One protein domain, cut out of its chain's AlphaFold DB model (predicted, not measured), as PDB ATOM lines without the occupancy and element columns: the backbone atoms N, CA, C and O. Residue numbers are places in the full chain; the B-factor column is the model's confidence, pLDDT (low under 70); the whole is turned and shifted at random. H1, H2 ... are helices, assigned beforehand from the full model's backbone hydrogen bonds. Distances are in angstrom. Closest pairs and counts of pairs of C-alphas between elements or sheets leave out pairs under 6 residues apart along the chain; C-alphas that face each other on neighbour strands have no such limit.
ATOM      1  N   ASN A  26      51.177 -14.601  29.495       87.25
ATOM      2  CA  ASN A  26      51.060 -15.819  28.694       87.25
ATOM      3  C   ASN A  26      50.798 -17.025  29.593       87.25
ATOM      4  O   ASN A  26      49.887 -17.803  29.304       87.25
ATOM      5  N   TYR A  27      51.520 -17.135  30.713       89.25
ATOM      6  CA  TYR A  27      51.253 -18.160  31.720       89.25
ATOM      7  C   TYR A  27      49.800 -18.103  32.205       89.25
ATOM      8  O   TYR A  27      49.092 -19.110  32.154       89.25
ATOM      9  N   PHE A  28      49.313 -16.918  32.597       84.56
ATOM     10  CA  PHE A  28      47.924 -16.752  33.040       84.56
ATOM     11  C   PHE A  28      46.915 -17.101  31.946       84.56
ATOM     12  O   PHE A  28      45.914 -17.756  32.230       84.56
ATOM     13  N   SER A  29      47.172 -16.715  30.694       86.62
ATOM     14  CA  SER A  29      46.289 -17.061  29.579       86.62
ATOM     15  C   SER A  29      46.198 -18.575  29.366       86.62
ATOM     16  O   SER A  29      45.108 -19.084  29.105       86.62
ATOM     17  N   ILE A  30      47.316 -19.298  29.482       93.88
ATOM     18  CA  ILE A  30      47.347 -20.762  29.367       93.88
ATOM     19  C   ILE A  30      46.624 -21.400  30.556       93.88
ATOM     20  O   ILE A  30      45.772 -22.264  30.360       93.88
ATOM     21  N   ALA A  31      46.911 -20.949  31.779       92.75
ATOM     22  CA  ALA A  31      46.274 -21.462  32.987       92.75
ATOM     23  C   ALA A  31      44.749 -21.269  32.950       92.75
ATOM     24  O   ALA A  31      44.006 -22.220  33.179       92.75
ATOM     25  N   LEU A  32      44.277 -20.072  32.585       90.00
ATOM     26  CA  LEU A  32      42.850 -19.772  32.445       90.00
ATOM     27  C   LEU A  32      42.190 -20.616  31.356       90.00
ATOM     28  O   LEU A  32      41.081 -21.111  31.557       90.00
ATOM     29  N   LYS A  33      42.867 -20.812  30.219       95.81
ATOM     30  CA  LYS A  33      42.374 -21.694  29.162       95.81
ATOM     31  C   LYS A  33      42.218 -23.127  29.677       95.81
ATOM     32  O   LYS A  33      41.137 -23.685  29.544       95.81
ATOM     33  N   ASN A  34      43.238 -23.676  30.333       96.81
ATOM     34  CA  ASN A  34      43.192 -25.032  30.883       96.81
ATOM     35  C   ASN A  34      42.103 -25.186  31.955       96.81
ATOM     36  O   ASN A  34      41.409 -26.198  31.975       96.81
ATOM     37  N   MET A  35      41.915 -24.184  32.822       96.50
ATOM     38  CA  MET A  35      40.828 -24.177  33.809       96.50
ATOM     39  C   MET A  35      39.457 -24.179  33.133       96.50
ATOM     40  O   MET A  35      38.587 -24.951  33.522       96.50
ATOM     41  N   LYS A  36      39.267 -23.336  32.112       96.81
ATOM     42  CA  LYS A  36      38.016 -23.260  31.352       96.81
ATOM     43  C   LYS A  36      37.724 -24.575  30.634       96.81
ATOM     44  O   LYS A  36      36.612 -25.083  30.731       96.81
ATOM     45  N   ASP A  37      38.715 -25.114  29.933       97.75
ATOM     46  CA  ASP A  37      38.575 -26.331  29.139       97.75
ATOM     47  C   ASP A  37      38.340 -27.544  30.061       97.75
ATOM     48  O   ASP A  37      37.404 -28.309  29.839       97.75
ATOM     49  N   GLY A  38      39.083 -27.655  31.169       97.56
ATOM     50  CA  GLY A  38      38.885 -28.712  32.165       97.56
ATOM     51  C   GLY A  38      37.557 -28.606  32.922       97.56
ATOM     52  O   GLY A  38      36.939 -29.626  33.227       97.56
ATOM     53  N   PHE A  39      37.074 -27.391  33.208       97.25
ATOM     54  CA  PHE A  39      35.730 -27.202  33.758       97.25
ATOM     55  C   PHE A  39      34.661 -27.636  32.756       97.25
ATOM     56  O   PHE A  39      33.744 -28.359  33.135       97.25
ATOM     57  N   ALA A  40      34.781 -27.226  31.489       97.06
ATOM     58  CA  ALA A  40      33.833 -27.598  30.445       97.06
ATOM     59  C   ALA A  40      33.759 -29.122  30.281       97.06
ATOM     60  O   ALA A  40      32.667 -29.679  30.296       97.06
ATOM     61  N   GLU A  41      34.904 -29.804  30.228       96.75
ATOM     62  CA  GLU A  41      34.967 -31.265  30.146       96.75
ATOM     63  C   GLU A  41      34.269 -31.943  31.336       96.75
ATOM     64  O   GLU A  41      33.398 -32.796  31.149       96.75
ATOM     65  N   ARG A  42      34.584 -31.528  32.570       95.00
ATOM     66  CA  ARG A  42      33.936 -32.074  33.775       95.00
ATOM     67  C   ARG A  42      32.445 -31.761  33.826       95.00
ATOM     68  O   ARG A  42      31.671 -32.574  34.320       95.00
ATOM     69  N   PHE A  43      32.030 -30.599  33.332       94.31
ATOM     70  CA  PHE A  43      30.622 -30.224  33.275       94.31
ATOM     71  C   PHE A  43      29.853 -31.071  32.251       94.31
ATOM     72  O   PHE A  43      28.734 -31.496  32.529       94.31
ATOM     73  N   GLU A  44      30.456 -31.393  31.104       93.25
ATOM     74  CA  GLU A  44      29.890 -32.359  30.154       93.25
ATOM     75  C   GLU A  44      29.751 -33.751  30.784       93.25
ATOM     76  O   GLU A  44      28.674 -34.341  30.722       93.25
ATOM     77  N   GLN A  45      30.786 -34.239  31.478       88.81
ATOM     78  CA  GLN A  45      30.720 -35.498  32.236       88.81
ATOM     79  C   GLN A  45      29.648 -35.457  33.336       88.81
ATOM     80  O   GLN A  45      28.952 -36.436  33.581       88.81
ATOM     81  N   PHE A  46      29.465 -34.327  34.015       88.25
ATOM     82  CA  PHE A  46      28.408 -34.187  35.012       88.25
ATOM     83  C   PHE A  46      27.016 -34.339  34.382       88.25
ATOM     84  O   PHE A  46      26.165 -35.036  34.933       88.25
ATOM     85  N   LYS A  47      26.791 -33.759  33.197       88.06
ATOM     86  CA  LYS A  47      25.507 -33.873  32.490       88.06
ATOM     87  C   LYS A  47      25.151 -35.310  32.112       88.06
ATOM     88  O   LYS A  47      23.965 -35.631  32.093       88.06
ATOM     89  N   THR A  48      26.128 -36.185  31.856       87.19
ATOM     90  CA  THR A  48      25.839 -37.606  31.585       87.19
ATOM     91  C   THR A  48      25.314 -38.346  32.817       87.19
ATOM     92  O   THR A  48      24.632 -39.354  32.676       87.19
ATOM     93  N   ASN A  49      25.542 -37.816  34.024       88.06
ATOM     94  CA  ASN A  49      25.024 -38.371  35.277       88.06
ATOM     95  C   ASN A  49      23.630 -37.839  35.644       88.06
ATOM     96  O   ASN A  49      23.151 -38.094  36.749       88.06
ATOM     97  N   LYS A  50      22.959 -37.108  34.741       87.62
ATOM     98  CA  LYS A  50      21.627 -36.542  34.984       87.62
ATOM     99  C   LYS A  50      20.637 -37.601  35.482       87.62
ATOM    100  O   LYS A  50      20.050 -37.408  36.541       87.62
ATOM    101  N   SER A  51      20.504 -38.722  34.775       86.75
ATOM    102  CA  SER A  51      19.563 -39.786  35.150       86.75
ATOM    103  C   SER A  51      19.939 -40.447  36.486       86.75
ATOM    104  O   SER A  51      19.058 -40.796  37.269       86.75
ATOM    105  N   THR A  52      21.235 -40.537  36.813       87.44
ATOM    106  CA  THR A  52      21.714 -40.999  38.130       87.44
ATOM    107  C   THR A  52      21.329 -40.038  39.257       87.44
ATOM    108  O   THR A  52      20.943 -40.477  40.336       87.44
ATOM    109  N   LEU A  53      21.394 -38.726  39.025       85.94
ATOM    110  CA  LEU A  53      20.963 -37.728  40.009       85.94
ATOM    111  C   LEU A  53      19.438 -37.698  40.159       85.94
ATOM    112  O   LEU A  53      18.932 -37.607  41.275       85.94
ATOM    113  N   GLU A  54      18.701 -37.822  39.053       85.25
ATOM    114  CA  GLU A  54      17.239 -37.929  39.074       85.25
ATOM    115  C   GLU A  54      16.772 -39.178  39.830       85.25
ATOM    116  O   GLU A  54      15.782 -39.109  40.558       85.25
ATOM    117  N   PHE A  55      17.508 -40.292  39.737       85.12
ATOM    118  CA  PHE A  55      17.225 -41.511  40.494       85.12
ATOM    119  C   PHE A  55      17.213 -41.286  42.014       85.12
ATOM    120  O   PHE A  55      16.349 -41.832  42.692       85.12
ATOM    121  N   ILE A  56      18.102 -40.442  42.555       80.06
ATOM    122  CA  ILE A  56      18.153 -40.140  44.000       80.06
ATOM    123  C   ILE A  56      16.842 -39.499  44.478       80.06
ATOM    124  O   ILE A  56      16.391 -39.748  45.595       80.06
ATOM    125  N   VAL A  57      16.229 -38.670  43.631       77.69
ATOM    126  CA  VAL A  57      15.017 -37.912  43.969       77.69
ATOM    127  C   VAL A  57      13.747 -38.676  43.587       77.69
ATOM    128  O   VAL A  57      12.717 -38.536  44.245       77.69
ATOM    129  N   ASN A  58      13.794 -39.491  42.534       81.19
ATOM    130  CA  ASN A  58      12.627 -40.169  41.978       81.19
ATOM    131  C   ASN A  58      12.936 -41.628  41.574       81.19
ATOM    132  O   ASN A  58      12.821 -41.990  40.397       81.19
ATOM    133  N   PRO A  59      13.299 -42.493  42.540       78.88
ATOM    134  CA  PRO A  59      13.832 -43.826  42.254       78.88
ATOM    135  C   PRO A  59      12.828 -44.753  41.554       78.88
ATOM    136  O   PRO A  59      13.210 -45.581  40.731       78.88
ATOM    137  N   LEU A  60      11.527 -44.589  41.822       79.88
ATOM    138  CA  LEU A  60      10.469 -45.437  41.256       79.88
ATOM    139  C   LEU A  60      10.228 -45.202  39.758       79.88
ATOM    140  O   LEU A  60       9.795 -46.109  39.045       79.88
ATOM    141  N   ASN A  61      10.508 -43.994  39.265       80.38
ATOM    142  CA  ASN A  61      10.233 -43.604  37.879       80.38
ATOM    143  C   ASN A  61      11.499 -43.498  37.022       80.38
ATOM    144  O   ASN A  61      11.399 -43.230  35.828       80.38
ATOM    145  N   ALA A  62      12.678 -43.707  37.610       80.62
ATOM    146  CA  ALA A  62      13.935 -43.644  36.884       80.62
ATOM    147  C   ALA A  62      14.022 -44.733  35.804       80.62
ATOM    148  O   ALA A  62      13.614 -45.885  36.013       80.62
ATOM    149  N   ASN A  63      14.594 -44.370  34.654       82.62
ATOM    150  CA  ASN A  63      14.963 -45.324  33.619       82.62
ATOM    151  C   ASN A  63      16.283 -46.000  34.008       82.62
ATOM    152  O   ASN A  63      17.350 -45.404  33.897       82.62
ATOM    153  N   THR A  64      16.214 -47.260  34.430       77.25
ATOM    154  CA  THR A  64      17.374 -48.040  34.889       77.25
ATOM    155  C   THR A  64      18.446 -48.234  33.824       77.25
ATOM    156  O   THR A  64      19.595 -48.480  34.167       77.25
ATOM    157  N   ASN A  65      18.088 -48.116  32.543       82.81
ATOM    158  CA  ASN A  65      19.029 -48.242  31.429       82.81
ATOM    159  C   ASN A  65      19.878 -46.979  31.223       82.81
ATOM    160  O   ASN A  65      20.892 -47.034  30.537       82.81
ATOM    161  N   GLU A  66      19.458 -45.847  31.790       86.69
ATOM    162  CA  GLU A  66      20.153 -44.560  31.672       86.69
ATOM    163  C   GLU A  66      20.960 -44.204  32.927       86.69
ATOM    164  O   GLU A  66      21.680 -43.208  32.935       86.69
ATOM    165  N   ILE A  67      20.849 -44.992  34.002       88.25
ATOM    166  CA  ILE A  67      21.606 -44.754  35.233       88.25
ATOM    167  C   ILE A  67      23.060 -45.167  34.992       88.25
ATOM    168  O   ILE A  67      23.362 -46.334  34.745       88.25
ATOM    169  N   ASN A  68      23.974 -44.207  35.116       87.12
ATOM    170  CA  ASN A  68      25.402 -44.476  35.074       87.12
ATOM    171  C   ASN A  68      25.860 -45.094  36.402       87.12
ATOM    172  O   ASN A  68      26.014 -44.382  37.398       87.12
ATOM    173  N   ILE A  69      26.056 -46.413  36.405       86.75
ATOM    174  CA  ILE A  69      26.451 -47.187  37.591       86.75
ATOM    175  C   ILE A  69      27.885 -47.724  37.542       86.75
ATOM    176  O   ILE A  69      28.380 -48.222  38.553       86.75
ATOM    177  N   GLU A  70      28.560 -47.586  36.396       85.06
ATOM    178  CA  GLU A  70      29.952 -48.008  36.197       85.06
ATOM    179  C   GLU A  70      30.893 -47.468  37.292       85.06
ATOM    180  O   GLU A  70      31.646 -48.265  37.858       85.06
ATOM    181  N   PRO A  71      30.820 -46.178  37.700       84.56
ATOM    182  CA  PRO A  71      31.738 -45.631  38.700       84.56
ATOM    183  C   PRO A  71      31.625 -46.282  40.085       84.56
ATOM    184  O   PRO A  71      32.527 -46.127  40.905       84.56
ATOM    185  N   PHE A  72      30.522 -46.979  40.365       84.38
ATOM    186  CA  PHE A  72      30.235 -47.565  41.674       84.38
ATOM    187  C   PHE A  72      30.524 -49.070  41.734       84.38
ATOM    188  O   PHE A  72      30.392 -49.665  42.800       84.38
ATOM    189  N   GLY A  73      30.901 -49.698  40.611       87.81
ATOM    190  CA  GLY A  73      31.140 -51.144  40.550       87.81
ATOM    191  C   GLY A  73      29.892 -51.986  40.845       87.81
ATOM    192  O   GLY A  73      30.008 -53.107  41.334       87.81
ATOM    193  N   ILE A  74      28.702 -51.435  40.593       87.31
ATOM    194  CA  ILE A  74      27.420 -52.105  40.833       87.31
ATOM    195  C   ILE A  74      27.065 -52.970  39.620       87.31
ATOM    196  O   ILE A  74      27.163 -52.519  38.479       87.31
ATOM    197  N   ASP A  75      26.605 -54.197  39.868       88.38
ATOM    198  CA  ASP A  75      26.068 -55.058  38.815       88.38
ATOM    199  C   ASP A  75      24.712 -54.538  38.309       88.38
ATOM    200  O   ASP A  75      23.753 -54.391  39.073       88.38
ATOM    201  N   ALA A  76      24.621 -54.283  37.000       85.19
ATOM    202  CA  ALA A  76      23.423 -53.723  36.377       85.19
ATOM    203  C   ALA A  76      22.214 -54.661  36.479       85.19
ATOM    204  O   ALA A  76      21.102 -54.191  36.717       85.19
ATOM    205  N   GLY A  77      22.425 -55.975  36.340       86.62
ATOM    206  CA  GLY A  77      21.352 -56.965  36.448       86.62
ATOM    207  C   GLY A  77      20.761 -57.010  37.856       86.62
ATOM    208  O   GLY A  77      19.543 -56.958  38.028       86.62
ATOM    209  N   SER A  78      21.622 -57.033  38.873       86.31
ATOM    210  CA  SER A  78      21.238 -56.992  40.282       86.31
ATOM    211  C   SER A  78      20.463 -55.721  40.620       86.31
ATOM    212  O   SER A  78      19.382 -55.807  41.205       86.31
ATOM    213  N   LEU A  79      20.949 -54.553  40.185       85.44
ATOM    214  CA  LEU A  79      20.256 -53.286  40.412       85.44
ATOM    215  C   LEU A  79      18.879 -53.263  39.739       85.44
ATOM    216  O   LEU A  79      17.900 -52.857  40.359       85.44
ATOM    217  N   GLN A  80      18.775 -53.729  38.492       83.69
ATOM    218  CA  GLN A  80      17.491 -53.812  37.790       83.69
ATOM    219  C   GLN A  80      16.496 -54.712  38.526       83.69
ATOM    220  O   GLN A  80      15.338 -54.330  38.685       83.69
ATOM    221  N   MET A  81      16.940 -55.869  39.024       85.62
ATOM    222  CA  MET A  81      16.093 -56.783  39.797       85.62
ATOM    223  C   MET A  81      15.639 -56.163  41.123       85.62
ATOM    224  O   MET A  81      14.458 -56.240  41.458       85.62
ATOM    225  N   GLN A  82      16.544 -55.502  41.850       83.06
ATOM    226  CA  GLN A  82      16.209 -54.794  43.089       83.06
ATOM    227  C   GLN A  82      15.221 -53.649  42.842       83.06
ATOM    228  O   GLN A  82      14.308 -53.450  43.636       83.06
ATOM    229  N   LEU A  83      15.358 -52.920  41.731       81.50
ATOM    230  CA  LEU A  83      14.448 -51.833  41.369       81.50
ATOM    231  C   LEU A  83      13.087 -52.330  40.893       81.50
ATOM    232  O   LEU A  83      12.075 -51.713  41.217       81.50
ATOM    233  N   LEU A  84      13.043 -53.432  40.144       82.00
ATOM    234  CA  LEU A  84      11.785 -54.076  39.779       82.00
ATOM    235  C   LEU A  84      11.025 -54.484  41.039       82.00
ATOM    236  O   LEU A  84       9.853 -54.146  41.187       82.00
ATOM    237  N   ASP A  85      11.715 -55.144  41.962       80.88
ATOM    238  CA  ASP A  85      11.101 -55.556  43.208       80.88
ATOM    239  C   ASP A  85      10.647 -54.353  44.053       80.88
ATOM    240  O   ASP A  85       9.503 -54.319  44.513       80.88
ATOM    241  N   LEU A  86      11.478 -53.309  44.145       79.00
ATOM    242  CA  LEU A  86      11.141 -52.054  44.817       79.00
ATOM    243  C   LEU A  86       9.848 -51.429  44.279       79.00
ATOM    244  O   LEU A  86       9.039 -50.927  45.059       79.00
ATOM    245  N   LYS A  87       9.637 -51.461  42.956       75.69
ATOM    246  CA  LYS A  87       8.400 -50.965  42.333       75.69
ATOM    247  C   LYS A  87       7.191 -51.820  42.697       75.69
ATOM    248  O   LYS A  87       6.100 -51.278  42.837       75.69
ATOM    249  N   THR A  88       7.375 -53.132  42.826       76.06
ATOM    250  CA  THR A  88       6.287 -54.075  43.129       76.06
ATOM    251  C   THR A  88       5.959 -54.188  44.615       76.06
ATOM    252  O   THR A  88       4.872 -54.639  44.961       76.06
ATOM    253  N   LYS A  89       6.866 -53.777  45.508       75.75
ATOM    254  CA  LYS A  89       6.618 -53.783  46.949       75.75
ATOM    255  C   LYS A  89       5.835 -52.545  47.375       75.75
ATOM    256  O   LYS A  89       6.409 -51.474  47.579       75.75
TER     257      LYS A  89
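What this domain is: This is residues 26 to 89 of the 147 residues of an uncharacterized protein of Araneus ventricosus (UniProt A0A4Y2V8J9). One long helix, H1, sticks out as a straight arm from a small head made of the short helix H2, a long link and the helix H3. H2 follows directly at the inner end of H1; the link, residues 58 to 75, folds back towards that end of H1, and H3 then runs away from it again. The printed part has 64 residues with three named helices, in the order H1, H2, H3, and no named strand: the class is all helix. The whole is extended, with a radius of gyration of the C-alphas of 17.5 A, and a rod in outline, spanning 61 by 21 by 13 A; the arm makes much of that length.

How they stand to each other: H1, residues 26 to 48, touches no helix, and its residues 26 to 47 stand free. H1 and H2, residues 50 to 57, meet only through their tight link, the single residue Asn 49. H3, residues 76 to 88, is apart from H1 and also from H2. Every O i to N i+4 pair is within hydrogen-bond range in H1 and H3; in H2 it is 2 of 4, beside 5 of 5 O i to N i+3 pairs.

Where its parts are: H1 is 33.5 A long, from C-alpha 26 at (51.060, -15.819, 28.694) to C-alpha 48 at (25.839, -37.606, 31.585). H2 measures 11.2 A from C-alpha 50 to C-alpha 57. H3 measures 18.4 A and ends with C-alpha 88 at (6.287, -54.075, 43.129).

The domain as a whole: The two C-alphas farthest apart are those of Asn 26 and Lys 89, 61.2 A. Without the stretches that stand free, residues 26 to 47 and 70 to 75, the body of 36 residues spans 28 by 19 by 11 A. The link from H2 to H3 is long, with 18 residues. The printed part has no cut; its mean pLDDT is 86.8, and no printed residue is under 70.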